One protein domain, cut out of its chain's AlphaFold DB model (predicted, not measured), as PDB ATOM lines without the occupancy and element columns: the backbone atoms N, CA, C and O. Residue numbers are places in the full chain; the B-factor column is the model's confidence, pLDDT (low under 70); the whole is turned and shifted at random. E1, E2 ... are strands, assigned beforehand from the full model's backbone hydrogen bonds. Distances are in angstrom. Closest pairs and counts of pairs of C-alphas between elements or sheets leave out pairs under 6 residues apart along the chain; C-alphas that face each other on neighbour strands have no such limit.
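Overview. This is residues 342 to 392 of the 767 residues of an uncharacterized protein of Phtheirospermum japonicum (UniProt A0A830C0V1). With little regular structure, this is a small sheet of three short strands and a long, wide loop, residues 347 to 379, which leaves E1 and returns to E2; its residues 362 to 367 stick out free. The printed part has 51 residues, 11 of them in strands E1, E2 and E3, with no named helix: all strand, a meander, each strand the antiparallel neighbour of the one before. It is compact, radius of gyration of the C-alphas 10.9 A, and only just flat, spanning 29 by 27 by 15 A.

Along the chain. E1, residues 343 to 346, begins at C-alpha 343 (87.491, 134.655, 104.236) and is 9.9 A long. E2, residues 380 to 383, also measures 9.9 A. E3, residues 389 to 391, measures 7.0 A and ends at C-alpha 391 (87.330, 125.812, 111.962).

Arrangement. Edge strand E1 and inner strand E2 are a hairpin, antiparallel at 152 degrees; N 343 and O 383 are within hydrogen-bond range at 2.8 A. E2 and edge strand E3 are a hairpin, antiparallel at 154 degrees, with N 382 and O 390 within range at 2.9 A.

Size, cuts and confidence. The C-alphas farthest apart, of Ser 352 and Asp 386, are 30.2 A apart. The printed part has no cut. The link from E1 to E2 is long; that from E2 to E3 is tight. Residues 342, 369 to 376 and 385 to 387 have pLDDT under 70.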
ATOM      1  N   SER A 342      88.996 138.319 106.947       62.97
ATOM      2  CA  SER A 342      89.038 136.862 106.964       62.97
ATOM      3  C   SER A 342      87.941 136.233 106.092       62.97
ATOM      4  O   SER A 342      86.778 136.641 106.105       62.97
ATOM      5  N   SER A 343      88.323 135.231 105.297       70.25
ATOM      6  CA  SER A 343      87.491 134.655 104.236       70.25
ATOM      7  C   SER A 343      86.947 133.284 104.630       70.25
ATOM      8  O   SER A 343      87.715 132.377 104.951       70.25
ATOM      9  N   ARG A 344      85.617 133.116 104.602       77.38
ATOM     10  CA  ARG A 344      84.941 131.837 104.884       77.38
ATOM     11  C   ARG A 344      84.933 130.976 103.619       77.38
ATOM     12  O   ARG A 344      84.287 131.345 102.639       77.38
ATOM     13  N   ILE A 345      85.623 129.838 103.649       79.44
ATOM     14  CA  ILE A 345      85.646 128.854 102.561       79.44
ATOM     15  C   ILE A 345      84.889 127.603 102.994       79.44
ATOM     16  O   ILE A 345      85.193 127.015 104.031       79.44
ATOM     17  N   SER A 346      83.936 127.176 102.164       81.88
ATOM     18  CA  SER A 346      83.207 125.931 102.388       81.88
ATOM     19  C   SER A 346      84.028 124.718 101.966       81.88
ATOM     20  O   SER A 346      84.698 124.717 100.931       81.88
ATOM     21  N   LEU A 347      83.933 123.667 102.773       83.88
ATOM     22  CA  LEU A 347      84.517 122.352 102.533       83.88
ATOM     23  C   LEU A 347      83.519 121.386 101.878       83.88
ATOM     24  O   LEU A 347      83.849 120.220 101.656       83.88
ATOM     25  N   ASN A 348      82.311 121.856 101.550       85.56
ATOM     26  CA  ASN A 348      81.329 121.116 100.769       85.56
ATOM     27  C   ASN A 348      81.549 121.329  99.266       85.56
ATOM     28  O   ASN A 348      81.833 122.428  98.794       85.56
ATOM     29  N   CYS A 349      81.410 120.256  98.490       84.00
ATOM     30  CA  CYS A 349      81.589 120.293  97.046       84.00
ATOM     31  C   CYS A 349      80.418 121.050  96.391       84.00
ATOM     32  O   CYS A 349      79.273 120.656  96.613       84.00
ATOM     33  N   PRO A 350      80.652 122.045  95.515       84.88
ATOM     34  CA  PRO A 350      79.571 122.788  94.852       84.88
ATOM     35  C   PRO A 350      78.766 121.957  93.832       84.88
ATOM     36  O   PRO A 350      77.822 122.474  93.246       84.88
ATOM     37  N   ILE A 351      79.145 120.693  93.597       85.81
ATOM     38  CA  ILE A 351      78.462 119.762  92.682       85.81
ATOM     39  C   ILE A 351      77.602 118.751  93.457       85.81
ATOM     40  O   ILE A 351      76.475 118.475  93.061       85.81
ATOM     41  N   SER A 352      78.124 118.177  94.548       87.50
ATOM     42  CA  SER A 352      77.436 117.127  95.322       87.50
ATOM     43  C   SER A 352      76.864 117.597  96.662       87.50
ATOM     44  O   SER A 352      76.190 116.816  97.330       87.50
ATOM     45  N   PHE A 353      77.169 118.831  97.077       85.56
ATOM     46  CA  PHE A 353      76.818 119.454  98.363       85.56
ATOM     47  C   PHE A 353      77.281 118.690  99.621       85.56
ATOM     48  O   PHE A 353      76.914 119.047 100.736       85.56
ATOM     49  N   ARG A 354      78.138 117.673  99.459       86.06
ATOM     50  CA  ARG A 354      78.750 116.875 100.536       86.06
ATOM     51  C   ARG A 354      80.211 117.275 100.750       86.06
ATOM     52  O   ARG A 354      80.838 117.807  99.828       86.06
ATOM     53  N   LYS A 355      80.774 116.960 101.924       85.44
ATOM     54  CA  LYS A 355      82.178 117.250 102.256       85.44
ATOM     55  C   LYS A 355      83.136 116.694 101.193       85.44
ATOM     56  O   LYS A 355      83.015 115.545 100.758       85.44
ATOM     57  N   ILE A 356      84.078 117.525 100.758       82.44
ATOM     58  CA  ILE A 356      85.034 117.222  99.692       82.44
ATOM     59  C   ILE A 356      86.004 116.125 100.155       82.44
ATOM     60  O   ILE A 356      86.784 116.333 101.077       82.44
ATOM     61  N   LYS A 357      85.991 114.972  99.470       80.69
ATOM     62  CA  LYS A 357      86.973 113.883  99.663       80.69
ATOM     63  C   LYS A 357      88.251 114.044  98.830       80.69
ATOM     64  O   LYS A 357      89.263 113.426  99.128       80.69
ATOM     65  N   THR A 358      88.197 114.830  97.755       78.12
ATOM     66  CA  THR A 358      89.305 114.997  96.802       78.12
ATOM     67  C   THR A 358      89.301 116.447  96.311       78.12
ATOM     68  O   THR A 358      88.550 116.775  95.389       78.12
ATOM     69  N   PRO A 359      90.040 117.358  96.972       77.44
ATOM     70  CA  PRO A 359      89.997 118.780  96.654       77.44
ATOM     71  C   PRO A 359      90.833 119.077  95.405       77.44
ATOM     72  O   PRO A 359      92.059 119.094  95.444       77.44
ATOM     73  N   VAL A 360      90.151 119.303  94.280       77.31
ATOM     74  CA  VAL A 360      90.767 119.599  92.978       77.31
ATOM     75  C   VAL A 360      90.100 120.793  92.297       77.31
ATOM     76  O   VAL A 360      88.893 121.002  92.419       77.31
ATOM     77  N   LYS A 361      90.906 121.546  91.544       79.50
ATOM     78  CA  LYS A 361      90.517 122.656  90.663       79.50
ATOM     79  C   LYS A 361      91.443 122.678  89.443       79.50
ATOM     80  O   LYS A 361      92.506 122.061  89.471       79.50
ATOM     81  N   GLY A 362      91.080 123.401  88.385       77.19
ATOM     82  CA  GLY A 362      91.994 123.626  87.259       77.19
ATOM     83  C   GLY A 362      93.175 124.522  87.658       77.19
ATOM     84  O   GLY A 362      93.002 125.444  88.452       77.19
ATOM     85  N   HIS A 363      94.356 124.311  87.073       72.00
ATOM     86  CA  HIS A 363      95.559 125.122  87.341       72.00
ATOM     87  C   HIS A 363      95.366 126.631  87.055       72.00
ATOM     88  O   HIS A 363      96.018 127.480  87.654       72.00
ATOM     89  N   SER A 364      94.430 126.987  86.168       75.25
ATOM     90  CA  SER A 364      94.040 128.367  85.850       75.25
ATOM     91  C   SER A 364      93.059 129.001  86.854       75.25
ATOM     92  O   SER A 364      92.778 130.199  86.773       75.25
ATOM     93  N   CYS A 365      92.523 128.232  87.807       77.06
ATOM     94  CA  CYS A 365      91.517 128.696  88.762       77.06
ATOM     95  C   CYS A 365      92.150 129.555  89.867       77.06
ATOM     96  O   CYS A 365      92.690 129.039  90.848       77.06
ATOM     97  N   LYS A 366      92.028 130.882  89.742       79.25
ATOM     98  CA  LYS A 366      92.591 131.874  90.681       79.25
ATOM     99  C   LYS A 366      91.885 131.970  92.047       79.25
ATOM    100  O   LYS A 366      92.295 132.772  92.876       79.25
ATOM    101  N   HIS A 367      90.841 131.178  92.303       77.69
ATOM    102  CA  HIS A 367      90.190 131.128  93.616       77.69
ATOM    103  C   HIS A 367      90.927 130.188  94.585       77.69
ATOM    104  O   HIS A 367      91.565 129.208  94.181       77.69
ATOM    105  N   ILE A 368      90.825 130.481  95.880       70.50
ATOM    106  CA  ILE A 368      91.378 129.648  96.956       70.50
ATOM    107  C   ILE A 368      90.478 128.414  97.154       70.50
ATOM    108  O   ILE A 368      89.274 128.458  96.902       70.50
ATOM    109  N   GLN A 369      91.078 127.303  97.576       68.12
ATOM    110  CA  GLN A 369      90.403 126.090  98.034       68.12
ATOM    111  C   GLN A 369      91.330 125.405  99.044       68.12
ATOM    112  O   GLN A 369      92.532 125.313  98.800       68.12
ATOM    113  N   ILE A 370      90.796 124.960 100.181       64.31
ATOM    114  CA  ILE A 370      91.588 124.278 101.214       64.31
ATOM    115  C   ILE A 370      91.902 122.856 100.731       64.31
ATOM    116  O   ILE A 370      90.998 122.118 100.344       64.31
ATOM    117  N   LEU A 371      93.186 122.483 100.757       59.19
ATOM    118  CA  LEU A 371      93.672 121.143 100.385       59.19
ATOM    119  C   LEU A 371      94.044 120.271 101.601       59.19
ATOM    120  O   LEU A 371      94.479 119.137 101.426       59.19
ATOM    121  N   LYS A 372      93.926 120.804 102.824       59.38
ATOM    122  CA  LYS A 372      94.325 120.139 104.072       59.38
ATOM    123  C   LYS A 372      93.106 119.578 104.807       59.38
ATOM    124  O   LYS A 372      92.032 120.174 104.774       59.38
ATOM    125  N   GLU A 373      93.287 118.440 105.465       58.09
ATOM    126  CA  GLU A 373      92.235 117.765 106.225       58.09
ATOM    127  C   GLU A 373      91.763 118.593 107.432       58.09
ATOM    128  O   GLU A 373      92.562 119.216 108.133       58.09
ATOM    129  N   THR A 374      90.452 118.554 107.678       65.94
ATOM    130  CA  THR A 374      89.770 119.146 108.840       65.94
ATOM    131  C   THR A 374      88.871 118.096 109.489       65.94
ATOM    132  O   THR A 374      88.440 117.151 108.812       65.94
ATOM    133  N   GLY A 375      88.542 118.267 110.775       65.75
ATOM    134  CA  GLY A 375      87.684 117.332 111.516       65.75
ATOM    135  C   GLY A 375      86.378 117.020 110.766       65.75
ATOM    136  O   GLY A 375      85.848 117.901 110.084       65.75
ATOM    137  N   PRO A 376      85.849 115.781 110.823       66.12
ATOM    138  CA  PRO A 376      84.793 115.309 109.918       66.12
ATOM    139  C   PRO A 376      83.574 116.238 109.861       66.12
ATOM    140  O   PRO A 376      83.065 116.496 108.773       66.12
ATOM    141  N   ASN A 377      83.204 116.822 111.002       74.75
ATOM    142  CA  ASN A 377      82.012 117.650 111.184       74.75
ATOM    143  C   ASN A 377      82.187 119.116 110.724       74.75
ATOM    144  O   ASN A 377      81.222 119.872 110.730       74.75
ATOM    145  N   VAL A 378      83.394 119.533 110.324       78.00
ATOM    146  CA  VAL A 378      83.668 120.901 109.853       78.00
ATOM    147  C   VAL A 378      83.170 121.078 108.416       78.00
ATOM    148  O   VAL A 378      83.673 120.429 107.491       78.00
ATOM    149  N   THR A 379      82.213 121.988 108.237       74.81
ATOM    150  CA  THR A 379      81.606 122.379 106.950       74.81
ATOM    151  C   THR A 379      82.282 123.586 106.302       74.81
ATOM    152  O   THR A 379      82.306 123.692 105.075       74.81
ATOM    153  N   ASP A 380      82.851 124.483 107.106       80.19
ATOM    154  CA  ASP A 380      83.427 125.756 106.682       80.19
ATOM    155  C   ASP A 380      84.632 126.136 107.555       80.19
ATOM    156  O   ASP A 380      84.669 125.861 108.755       80.19
ATOM    157  N   VAL A 381      85.604 126.815 106.949       81.81
ATOM    158  CA  VAL A 381      86.813 127.319 107.617       81.81
ATOM    159  C   VAL A 381      87.023 128.795 107.321       81.81
ATOM    160  O   VAL A 381      86.692 129.283 106.237       81.81
ATOM    161  N   LEU A 382      87.583 129.511 108.290       80.00
ATOM    162  CA  LEU A 382      87.877 130.935 108.208       80.00
ATOM    163  C   LEU A 382      89.379 131.137 107.982       80.00
ATOM    164  O   LEU A 382      90.173 130.822 108.865       80.00
ATOM    165  N   ILE A 383      89.758 131.654 106.811       75.12
ATOM    166  CA  ILE A 383      91.151 131.930 106.427       75.12
ATOM    167  C   ILE A 383      91.511 133.384 106.746       75.12
ATOM    168  O   ILE A 383      90.795 134.304 106.345       75.12
ATOM    169  N   SER A 384      92.634 133.584 107.424       76.69
ATOM    170  CA  SER A 384      93.240 134.879 107.742       76.69
ATOM    171  C   SER A 384      94.172 135.373 106.625       76.69
ATOM    172  O   SER A 384      94.603 134.608 105.763       76.69
ATOM    173  N   SER A 385      94.532 136.658 106.646       66.50
ATOM    174  CA  SER A 385      95.419 137.281 105.647       66.50
ATOM    175  C   SER A 385      96.859 136.745 105.635       66.50
ATOM    176  O   SER A 385      97.554 136.903 104.635       66.50
ATOM    177  N   ASP A 386      97.297 136.080 106.706       66.25
ATOM    178  CA  ASP A 386      98.589 135.391 106.830       66.25
ATOM    179  C   ASP A 386      98.571 133.938 106.301       66.25
ATOM    180  O   ASP A 386      99.588 133.247 106.340       66.25
ATOM    181  N   GLY A 387      97.419 133.454 105.820       64.75
ATOM    182  CA  GLY A 387      97.228 132.071 105.378       64.75
ATOM    183  C   GLY A 387      96.953 131.067 106.505       64.75
ATOM    184  O   GLY A 387      96.765 129.880 106.218       64.75
ATOM    185  N   SER A 388      96.881 131.508 107.768       72.56
ATOM    186  CA  SER A 388      96.332 130.685 108.852       72.56
ATOM    187  C   SER A 388      94.832 130.450 108.643       72.56
ATOM    188  O   SER A 388      94.148 131.223 107.967       72.56
ATOM    189  N   TRP A 389      94.301 129.364 109.203       74.00
ATOM    190  CA  TRP A 389      92.873 129.059 109.143       74.00
ATOM    191  C   TRP A 389      92.381 128.433 110.444       74.00
ATOM    192  O   TRP A 389      93.139 127.757 111.138       74.00
ATOM    193  N   ASN A 390      91.105 128.661 110.750       78.69
ATOM    194  CA  ASN A 390      90.411 128.099 111.908       78.69
ATOM    195  C   ASN A 390      89.083 127.468 111.469       78.69
ATOM    196  O   ASN A 390      88.457 127.938 110.513       78.69
ATOM    197  N   ASP A 391      88.642 126.430 112.176       80.25
ATOM    198  CA  ASP A 391      87.330 125.812 111.962       80.25
ATOM    199  C   ASP A 391      86.206 126.775 112.371       80.25
ATOM    200  O   ASP A 391      86.260 127.389 113.439       80.25
ATOM    201  N   VAL A 392      85.165 126.897 111.542       77.69
ATOM    202  CA  VAL A 392      83.938 127.603 111.932       77.69
ATOM    203  C   VAL A 392      83.022 126.600 112.621       77.69
ATOM    204  O   VAL A 392      82.220 125.931 111.973       77.69
TER     205      VAL A 392